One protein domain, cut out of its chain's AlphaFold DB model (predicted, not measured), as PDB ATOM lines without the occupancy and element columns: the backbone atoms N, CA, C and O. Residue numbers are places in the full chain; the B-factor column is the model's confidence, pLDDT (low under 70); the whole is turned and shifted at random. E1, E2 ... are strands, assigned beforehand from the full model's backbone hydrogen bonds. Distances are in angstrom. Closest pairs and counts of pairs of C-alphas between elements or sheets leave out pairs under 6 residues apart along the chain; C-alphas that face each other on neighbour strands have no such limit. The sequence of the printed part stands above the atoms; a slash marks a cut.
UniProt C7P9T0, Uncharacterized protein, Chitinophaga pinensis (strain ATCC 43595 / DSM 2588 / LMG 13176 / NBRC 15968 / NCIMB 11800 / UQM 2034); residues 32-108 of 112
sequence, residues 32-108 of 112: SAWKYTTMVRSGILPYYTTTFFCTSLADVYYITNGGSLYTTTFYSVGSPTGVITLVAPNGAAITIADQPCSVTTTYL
ATOM      1  N   SER A  32     180.223 203.733 202.354       52.97
ATOM      2  CA  SER A  32     180.464 204.233 201.005       52.97
ATOM      3  C   SER A  32     180.034 203.150 200.021       52.97
ATOM      4  O   SER A  32     180.442 202.002 200.170       52.97
ATOM      5  N   ALA A  33     179.156 203.481 199.071       61.62
ATOM      6  CA  ALA A  33     178.645 202.501 198.122       61.62
ATOM      7  C   ALA A  33     179.793 202.054 197.208       61.62
ATOM      8  O   ALA A  33     180.119 202.725 196.226       61.62
ATOM      9  N   TRP A  34     180.447 200.954 197.577       68.62
ATOM     10  CA  TRP A  34     181.474 200.321 196.767       68.62
ATOM     11  C   TRP A  34     180.826 199.697 195.534       68.62
ATOM     12  O   TRP A  34     179.669 199.272 195.562       68.62
ATOM     13  N   LYS A  35     181.564 199.670 194.429       73.12
ATOM     14  CA  LYS A  35     181.131 199.033 193.184       73.12
ATOM     15  C   LYS A  35     182.300 198.323 192.543       73.12
ATOM     16  O   LYS A  35     183.407 198.853 192.564       73.12
ATOM     17  N   TYR A  36     182.015 197.182 191.927       79.19
ATOM     18  CA  TYR A  36     182.961 196.469 191.082       79.19
ATOM     19  C   TYR A  36     182.794 196.941 189.633       79.19
ATOM     20  O   TYR A  36     181.709 196.822 189.063       79.19
ATOM     21  N   THR A  37     183.831 197.553 189.065       80.50
ATOM     22  CA  THR A  37     183.787 198.202 187.745       80.50
ATOM     23  C   THR A  37     185.145 198.111 187.049       80.50
ATOM     24  O   THR A  37     186.158 197.795 187.665       80.50
ATOM     25  N   THR A  38     185.163 198.397 185.754       87.75
ATOM     26  CA  THR A  38     186.371 198.582 184.936       87.75
ATOM     27  C   THR A  38     186.537 200.027 184.467       87.75
ATOM     28  O   THR A  38     187.502 200.344 183.771       87.75
ATOM     29  N   MET A  39     185.610 200.920 184.843       84.06
ATOM     30  CA  MET A  39     185.636 202.328 184.453       84.06
ATOM     31  C   MET A  39     185.409 203.278 185.629       84.06
ATOM     32  O   MET A  39     184.597 203.005 186.518       84.06
ATOM     33  N   VAL A  40     186.062 204.438 185.566       78.56
ATOM     34  CA  VAL A  40     185.839 205.596 186.447       78.56
ATOM     35  C   VAL A  40     185.788 206.860 185.592       78.56
ATOM     36  O   VAL A  40     186.477 206.966 184.579       78.56
ATOM     37  N   ARG A  41     184.980 207.843 185.992       74.88
ATOM     38  CA  ARG A  41     185.019 209.191 185.413       74.88
ATOM     39  C   ARG A  41     185.816 210.121 186.317       74.88
ATOM     40  O   ARG A  41     185.565 210.175 187.517       74.88
ATOM     41  N   SER A  42     186.735 210.874 185.721       71.44
ATOM     42  CA  SER A  42     187.406 212.000 186.371       71.44
ATOM     43  C   SER A  42     187.133 213.247 185.534       71.44
ATOM     44  O   SER A  42     187.577 213.359 184.389       71.44
ATOM     45  N   GLY A  43     186.297 214.142 186.066       75.06
ATOM     46  CA  GLY A  43     185.715 215.237 185.294       75.06
ATOM     47  C   GLY A  43     184.810 214.728 184.165       75.06
ATOM     48  O   GLY A  43     183.879 213.957 184.396       75.06
ATOM     49  N   ILE A  44     185.076 215.167 182.932       75.69
ATOM     50  CA  ILE A  44     184.253 214.854 181.746       75.69
ATOM     51  C   ILE A  44     184.721 213.556 181.060       75.69
ATOM     52  O   ILE A  44     183.958 212.937 180.316       75.69
ATOM     53  N   LEU A  45     185.955 213.118 181.327       75.00
ATOM     54  CA  LEU A  45     186.576 211.994 180.633       75.00
ATOM     55  C   LEU A  45     186.355 210.670 181.380       75.00
ATOM     56  O   LEU A  45     186.626 210.586 182.585       75.00
ATOM     57  N   PRO A  46     185.880 209.621 180.686       83.00
ATOM     58  CA  PRO A  46     185.903 208.269 181.217       83.00
ATOM     59  C   PRO A  46     187.302 207.657 181.064       83.00
ATOM     60  O   PRO A  46     187.965 207.838 180.043       83.00
ATOM     61  N   TYR A  47     187.722 206.912 182.078       84.75
ATOM     62  CA  TYR A  47     188.962 206.147 182.121       84.75
ATOM     63  C   TYR A  47     188.626 204.671 182.300       84.75
ATOM     64  O   TYR A  47     187.739 204.334 183.089       84.75
ATOM     65  N   TYR A  48     189.344 203.807 181.589       87.62
ATOM     66  CA  TYR A  48     189.054 202.377 181.503       87.62
ATOM     67  C   TYR A  48     190.280 201.526 181.821       87.62
ATOM     68  O   TYR A  48     191.418 201.952 181.633       87.62
ATOM     69  N   THR A  49     190.040 200.292 182.244       88.38
ATOM     70  CA  THR A  49     191.049 199.234 182.361       88.38
ATOM     71  C   THR A  49     190.428 197.884 181.997       88.38
ATOM     72  O   THR A  49     189.208 197.744 181.936       88.38
ATOM     73  N   THR A  50     191.258 196.882 181.727       87.69
ATOM     74  CA  THR A  50     190.819 195.497 181.494       87.69
ATOM     75  C   THR A  50     190.627 194.713 182.792       87.69
ATOM     76  O   THR A  50     190.009 193.653 182.780       87.69
ATOM     77  N   THR A  51     191.150 195.222 183.910       84.94
ATOM     78  CA  THR A  51     191.077 194.563 185.220       84.94
ATOM     79  C   THR A  51     189.913 195.134 186.018       84.94
ATOM     80  O   THR A  51     189.777 196.350 186.125       84.94
ATOM     81  N   PHE A  52     189.062 194.278 186.582       84.00
ATOM     82  CA  PHE A  52     187.995 194.742 187.465       84.00
ATOM     83  C   PHE A  52     188.554 195.208 188.807       84.00
ATOM     84  O   PHE A  52     189.422 194.557 189.384       84.00
ATOM     85  N   PHE A  53     188.006 196.302 189.325       82.62
ATOM     86  CA  PHE A  53     188.417 196.871 190.598       82.62
ATOM     87  C   PHE A  53     187.239 197.431 191.376       82.62
ATOM     88  O   PHE A  53     186.170 197.725 190.826       82.62
ATOM     89  N   CYS A  54     187.461 197.604 192.674       80.69
ATOM     90  CA  CYS A  54     186.493 198.220 193.555       80.69
ATOM     91  C   CYS A  54     186.781 199.702 193.772       80.69
ATOM     92  O   CYS A  54     187.903 200.106 194.061       80.69
ATOM     93  N   THR A  55     185.749 200.529 193.644       73.19
ATOM     94  CA  THR A  55     185.852 201.978 193.861       73.19
ATOM     95  C   THR A  55     184.616 202.514 194.571       73.19
ATOM     96  O   THR A  55     183.520 201.964 194.426       73.19
ATOM     97  N   SER A  56     184.791 203.576 195.360       69.06
ATOM     98  CA  SER A  56     183.729 204.206 196.148       69.06
ATOM     99  C   SER A  56     183.518 205.668 195.740       69.06
ATOM    100  O   SER A  56     184.006 206.585 196.396       69.06
ATOM    101  N   LEU A  57     182.785 205.890 194.650       55.66
ATOM    102  CA  LEU A  57     182.356 207.207 194.167       55.66
ATOM    103  C   LEU A  57     181.011 206.996 193.432       55.66
ATOM    104  O   LEU A  57     180.983 206.343 192.391       55.66
ATOM    105  N   ALA A  58     179.869 207.422 193.982       43.00
ATOM    106  CA  ALA A  58     178.557 207.268 193.314       43.00
ATOM    107  C   ALA A  58     178.510 208.079 191.987       43.00
ATOM    108  O   ALA A  58     179.189 209.092 191.899       43.00
ATOM    109  N   ASP A  59     177.884 207.627 190.884       33.75
ATOM    110  CA  ASP A  59     176.425 207.582 190.623       33.75
ATOM    111  C   ASP A  59     175.862 206.200 190.220       33.75
ATOM    112  O   ASP A  59     176.556 205.337 189.678       33.75
ATOM    113  N   VAL A  60     174.592 205.964 190.565       41.16
ATOM    114  CA  VAL A  60     173.881 204.669 190.565       41.16
ATOM    115  C   VAL A  60     173.371 204.281 189.169       41.16
ATOM    116  O   VAL A  60     172.600 205.018 188.572       41.16
ATOM    117  N   TYR A  61     173.713 203.075 188.700       29.27
ATOM    118  CA  TYR A  61     172.950 202.375 187.661       29.27
ATOM    119  C   TYR A  61     172.353 201.106 188.268       29.27
ATOM    120  O   TYR A  61     173.064 200.320 188.895       29.27
ATOM    121  N   TYR A  62     171.048 200.925 188.088       30.80
ATOM    122  CA  TYR A  62     170.339 199.698 188.437       30.80
ATOM    123  C   TYR A  62     170.432 198.734 187.250       30.80
ATOM    124  O   TYR A  62     169.959 199.059 186.164       30.80
ATOM    125  N   ILE A  63     171.027 197.555 187.448       33.06
ATOM    126  CA  ILE A  63     170.874 196.432 186.514       33.06
ATOM    127  C   ILE A  63     169.713 195.591 187.038       33.06
ATOM    128  O   ILE A  63     169.843 194.870 188.026       33.06
ATOM    129  N   THR A  64     168.559 195.713 186.393       30.14
ATOM    130  CA  THR A  64     167.416 194.826 186.592       30.14
ATOM    131  C   THR A  64     167.690 193.506 185.877       30.14
ATOM    132  O   THR A  64     167.531 193.404 184.663       30.14
ATOM    133  N   ASN A  65     168.105 192.479 186.621       32.66
ATOM    134  CA  ASN A  65     168.200 191.122 186.088       32.66
ATOM    135  C   ASN A  65     166.949 190.320 186.464       32.66
ATOM    136  O   ASN A  65     166.813 189.858 187.594       32.66
ATOM    137  N   GLY A  66     166.040 190.183 185.494       37.12
ATOM    138  CA  GLY A  66     165.097 189.067 185.364       37.12
ATOM    139  C   GLY A  66     164.453 188.522 186.645       37.12
ATOM    140  O   GLY A  66     164.804 187.441 187.101       37.12
ATOM    141  N   GLY A  67     163.448 189.224 187.172       41.75
ATOM    142  CA  GLY A  67     162.322 188.612 187.899       41.75
ATOM    143  C   GLY A  67     162.539 188.087 189.326       41.75
ATOM    144  O   GLY A  67     161.545 187.826 189.995       41.75
ATOM    145  N   SER A  68     163.771 187.966 189.830       47.06
ATOM    146  CA  SER A  68     164.047 187.617 191.238       47.06
ATOM    147  C   SER A  68     164.657 188.801 191.982       47.06
ATOM    148  O   SER A  68     165.660 189.361 191.548       47.06
ATOM    149  N   LEU A  69     164.058 189.194 193.110       49.50
ATOM    150  CA  LEU A  69     164.546 190.303 193.931       49.50
ATOM    151  C   LEU A  69     165.707 189.829 194.820       49.50
ATOM    152  O   LEU A  69     165.509 189.145 195.823       49.50
ATOM    153  N   TYR A  70     166.930 190.211 194.468       55.09
ATOM    154  CA  TYR A  70     168.109 190.090 195.327       55.09
ATOM    155  C   TYR A  70     168.800 191.446 195.439       55.09
ATOM    156  O   TYR A  70     168.817 192.236 194.491       55.09
ATOM    157  N   THR A  71     169.358 191.734 196.612       59.34
ATOM    158  CA  THR A  71     170.182 192.922 196.843       59.34
ATOM    159  C   THR A  71     171.634 192.497 196.979       59.34
ATOM    160  O   THR A  71     171.960 191.560 197.704       59.34
ATOM    161  N   THR A  72     172.520 193.185 196.263       63.25
ATOM    162  CA  THR A  72     173.963 192.949 196.334       63.25
ATOM    163  C   THR A  72     174.629 194.171 196.941       63.25
ATOM    164  O   THR A  72     174.507 195.275 196.408       63.25
ATOM    165  N   THR A  73     175.341 193.968 198.044       65.06
ATOM    166  CA  THR A  73     176.056 195.020 198.766       65.06
ATOM    167  C   THR A  73     177.551 194.754 198.687       65.06
ATOM    168  O   THR A  73     178.013 193.674 199.053       65.06
ATOM    169  N   PHE A  74     178.310 195.748 198.235       71.19
ATOM    170  CA  PHE A  74     179.767 195.697 198.191       71.19
ATOM    171  C   PHE A  74     180.352 196.496 199.356       71.19
ATOM    172  O   PHE A  74     179.858 197.577 199.688       71.19
ATOM    173  N   TYR A  75     181.434 195.995 199.942       67.88
ATOM    174  CA  TYR A  75     182.186 196.690 200.986       67.88
ATOM    175  C   TYR A  75     183.684 196.481 200.786       67.88
ATOM    176  O   TYR A  75     184.112 195.400 200.390       67.88
ATOM    177  N   SER A  76     184.485 197.516 201.044       71.88
ATOM    178  CA  SER A  76     185.942 197.371 201.077       71.88
ATOM    179  C   SER A  76     186.361 196.516 202.272       71.88
ATOM    180  O   SER A  76     185.806 196.638 203.368       71.88
ATOM    181  N   VAL A  77     187.331 195.634 202.040       75.25
ATOM    182  CA  VAL A  77     187.873 194.709 203.039       75.25
ATOM    183  C   VAL A  77     189.384 194.857 203.133       75.25
ATOM    184  O   VAL A  77     190.136 194.188 202.435       75.25
ATOM    185  N   GLY A  78     189.836 195.724 204.033       72.94
ATOM    186  CA  GLY A  78     191.257 195.922 204.308       72.94
ATOM    187  C   GLY A  78     191.862 197.124 203.586       72.94
ATOM    188  O   GLY A  78     191.157 198.040 203.170       72.94
ATOM    189  N   SER A  79     193.193 197.153 203.520       78.56
ATOM    190  CA  SER A  79     193.965 198.233 202.906       78.56
ATOM    191  C   SER A  79     194.227 197.973 201.419       78.56
ATOM    192  O   SER A  79     194.270 196.809 201.013       78.56
ATOM    193  N   PRO A  80     194.492 199.021 200.618       81.81
ATOM    194  CA  PRO A  80     194.969 198.848 199.254       81.81
ATOM    195  C   PRO A  80     196.174 197.920 199.179       81.81
ATOM    196  O   PRO A  80     197.085 198.026 200.003       81.81
ATOM    197  N   THR A  81     196.199 197.052 198.172       84.38
ATOM    198  CA  THR A  81     197.312 196.107 197.963       84.38
ATOM    199  C   THR A  81     198.175 196.455 196.751       84.38
ATOM    200  O   THR A  81     199.255 195.893 196.583       84.38
ATOM    201  N   GLY A  82     197.747 197.422 195.938       86.31
ATOM    202  CA  GLY A  82     198.443 197.804 194.717       86.31
ATOM    203  C   GLY A  82     197.869 199.056 194.063       86.31
ATOM    204  O   GLY A  82     197.143 199.837 194.684       86.31
ATOM    205  N   VAL A  83     198.224 199.242 192.793       88.19
ATOM    206  CA  VAL A  83     197.813 200.382 191.970       88.19
ATOM    207  C   VAL A  83     197.326 199.877 190.618       88.19
ATOM    208  O   VAL A  83     197.971 199.036 189.994       88.19
ATOM    209  N   ILE A  84     196.217 200.434 190.142       88.06
ATOM    210  CA  ILE A  84     195.637 200.139 188.833       88.06
ATOM    211  C   ILE A  84     195.775 201.374 187.959       88.06
ATOM    212  O   ILE A  84     195.426 202.480 188.372       88.06
ATOM    213  N   THR A  85     196.274 201.177 186.742       92.44
ATOM    214  CA  THR A  85     196.340 202.234 185.731       92.44
ATOM    215  C   THR A  85     195.095 202.171 184.857       92.44
ATOM    216  O   THR A  85     194.747 201.104 184.348       92.44
ATOM    217  N   LEU A  86     194.434 203.312 184.678       87.44
ATOM    218  CA  LEU A  86     193.314 203.471 183.764       87.44
ATOM    219  C   LEU A  86     193.682 204.454 182.664       87.44
ATOM    220  O   LEU A  86     194.348 205.457 182.922       87.44
ATOM    221  N   VAL A  87     193.191 204.195 181.458       93.31
ATOM    222  CA  VAL A  87     193.490 204.984 180.263       93.31
ATOM    223  C   VAL A  87     192.195 205.556 179.693       93.31
ATOM    224  O   VAL A  87     191.183 204.860 179.583       93.31
ATOM    225  N   ALA A  88     192.208 206.842 179.366       90.75
ATOM    226  CA  ALA A  88     191.117 207.531 178.692       90.75
ATOM    227  C   ALA A  88     191.240 207.404 177.160       90.75
ATOM    228  O   ALA A  88     192.334 207.167 176.643       90.75
ATOM    229  N   PRO A  89     190.152 207.626 176.397       89.50
ATOM    230  CA  PRO A  89     190.176 207.539 174.932       89.50
ATOM    231  C   PRO A  89     191.194 208.463 174.246       89.50
ATOM    232  O   PRO A  89     191.625 208.186 173.133       89.50
ATOM    233  N   ASN A  90     191.586 209.558 174.900       91.19
ATOM    234  CA  ASN A  90     192.592 210.501 174.406       91.19
ATOM    235  C   ASN A  90     194.042 210.099 174.749       91.19
ATOM    236  O   ASN A  90     194.953 210.889 174.520       91.19
ATOM    237  N   GLY A  91     194.262 208.917 175.335       90.25
ATOM    238  CA  GLY A  91     195.581 208.418 175.735       90.25
ATOM    239  C   GLY A  91     196.076 208.910 177.099       90.25
ATOM    240  O   GLY A  91     197.139 208.479 177.540       90.25
ATOM    241  N   ALA A  92     195.327 209.774 177.796       89.06
ATOM    242  CA  ALA A  92     195.670 210.174 179.160       89.06
ATOM    243  C   ALA A  92     195.516 208.989 180.123       89.06
ATOM    244  O   ALA A  92     194.560 208.221 180.015       89.06
ATOM    245  N   ALA A  93     196.423 208.868 181.090       90.44
ATOM    246  CA  ALA A  93     196.388 207.805 182.084       90.44
ATOM    247  C   ALA A  93     196.285 208.369 183.504       90.44
ATOM    248  O   ALA A  93     196.895 209.389 183.825       90.44
ATOM    249  N   ILE A  94     195.531 207.675 184.352       85.06
ATOM    250  CA  ILE A  94     195.460 207.924 185.794       85.06
ATOM    251  C   ILE A  94     195.742 206.635 186.550       85.06
ATOM    252  O   ILE A  94     195.543 205.538 186.030       85.06
ATOM    253  N   THR A  95     196.171 206.773 187.797       86.88
ATOM    254  CA  THR A  95     196.370 205.648 188.706       86.88
ATOM    255  C   THR A  95     195.408 205.741 189.882       86.88
ATOM    256  O   THR A  95     195.157 206.824 190.412       86.88
ATOM    257  N   ILE A  96     194.848 204.601 190.276       82.19
ATOM    258  CA  ILE A  96     194.012 204.465 191.472       82.19
ATOM    259  C   ILE A  96     194.564 203.361 192.364       82.19
ATOM    260  O   ILE A  96     195.219 202.437 191.890       82.19
ATOM    261  N   ALA A  97     194.269 203.443 193.655       82.62
ATOM    262  CA  ALA A  97     194.568 202.370 194.591       82.62
ATOM    263  C   ALA A  97     193.701 201.134 194.290       82.62
ATOM    264  O   ALA A  97     192.488 201.267 194.113       82.62
ATOM    265  N   ASP A  98     194.312 199.949 194.266       84.44
ATOM    266  CA  ASP A  98     193.591 198.680 194.152       84.44
ATOM    267  C   ASP A  98     192.965 198.319 195.501       84.44
ATOM    268  O   ASP A  98     193.656 197.886 196.431       84.44
ATOM    269  N   GLN A  99     191.665 198.579 195.620       82.25
ATOM    270  CA  GLN A  99     190.911 198.363 196.844       82.25
ATOM    271  C   GLN A  99     190.283 196.967 196.841       82.25
ATOM    272  O   GLN A  99     189.382 196.713 196.034       82.25
ATOM    273  N   PRO A 100     190.668 196.076 197.771       80.06
ATOM    274  CA  PRO A 100     189.982 194.804 197.944       80.06
ATOM    275  C   PRO A 100     188.546 195.041 198.427       80.06
ATOM    276  O   PRO A 100     188.289 195.886 199.292       80.06
ATOM    277  N   CYS A 101     187.599 194.275 197.891       77.56
ATOM    278  CA  CYS A 101     186.206 194.327 198.306       77.56
ATOM    279  C   CYS A 101     185.563 192.949 198.352       77.56
ATOM    280  O   CYS A 101     185.975 192.016 197.665       77.56
ATOM    281  N   SER A 102     184.531 192.847 199.176       76.69
ATOM    282  CA  SER A 102     183.722 191.652 199.336       76.69
ATOM    283  C   SER A 102     182.273 191.948 198.962       76.69
ATOM    284  O   SER A 102     181.804 193.090 199.050       76.69
ATOM    285  N   VAL A 103     181.586 190.908 198.494       74.00
ATOM    286  CA  VAL A 103     180.228 190.962 197.956       74.00
ATOM    287  C   VAL A 103     179.315 190.166 198.873       74.00
ATOM    288  O   VAL A 103     179.500 188.963 199.042       74.00
ATOM    289  N   THR A 104     178.309 190.826 199.439       69.12
ATOM    290  CA  THR A 104     177.223 190.146 200.152       69.12
ATOM    291  C   THR A 104     175.973 190.184 199.288       69.12
ATOM    292  O   THR A 104     175.485 191.262 198.949       69.12
ATOM    293  N   THR A 105     175.441 189.011 198.952       67.88
ATOM    294  CA  THR A 105     174.161 188.870 198.252       67.88
ATOM    295  C   THR A 105     173.090 188.452 199.245       67.88
ATOM    296  O   THR A 105     173.203 187.410 199.889       67.88
ATOM    297  N   THR A 106     172.036 189.256 199.352       61.47
ATOM    298  CA  THR A 106     170.877 188.972 200.195       61.47
ATOM    299  C   THR A 106     169.677 188.680 199.305       61.47
ATOM    300  O   THR A 106     169.291 189.494 198.464       61.47
ATOM    301  N   TYR A 107     169.064 187.516 199.499       62.06
ATOM    302  CA  TYR A 107     167.809 187.164 198.845       62.06
ATOM    303  C   TYR A 107     166.656 187.842 199.583       62.06
ATOM    304  O   TYR A 107     166.511 187.677 200.795       62.06
ATOM    305  N   LEU A 108     165.833 188.609 198.867       53.75
ATOM    306  CA  LEU A 108     164.622 189.182 199.439       53.75
ATOM    307  C   LEU A 108     163.490 188.170 199.266       53.75
ATOM    308  O   LEU A 108     162.933 188.024 198.181       53.75
TER     309      LEU A 108
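This is residues 32 to 108 of the 112 residues of an uncharacterized protein of Chitinophaga pinensis (strain ATCC 43595 / DSM 2588 / LMG 13176 / NBRC 15968 / NCIMB 11800 / UQM 2034) (UniProt C7P9T0). Picture a long two-stranded ribbon bent into a V, one arm E4 and E5, the other E3 and E6, with the bent hairpin E1 and E2 between, packed on E4 and E5. Residues 61 to 67 stick out. The 77 printed residues have six named strands, E1 to E6, in three antiparallel pairs: class all strand. The outline is elongated, 43 by 27 by 20 A, and only just loose, close to compact, with radius of gyration of the C-alphas 14.1 A.

Look first at E1, residues 35 to 42, and E2, residues 45 to 55, a hairpin; N 37 and O 53 are 2.9 A apart. E1 bends by 93 degrees at residue 38, E2 by 123 at 52. E4, residues 82 to 87, and E5, residues 93 to 98, form a hairpin; N 84 and O 96 are 2.8 A apart. The closest C-alphas of E2 and E4, Tyr 48 and Leu 86, are 4.9 A apart. E5 runs on into E6, residues 101 to 107, at 68 degrees. E6 is antiparallel to E3, residues 70 to 76; N 73 and O 104 are 2.9 A apart.

Find C-alpha 35 at (181.131, 199.033, 193.184), where E1 begins; E6 ends at C-alpha 107, (167.809, 187.164, 198.845). E3 spans 20.1 A.

The farthest C-alphas, Gly 91 and Leu 108, are 43.5 A apart. The printed part has no cut; the E2 to E3 link is long. Residues 56 to 73 are among those under pLDDT 70.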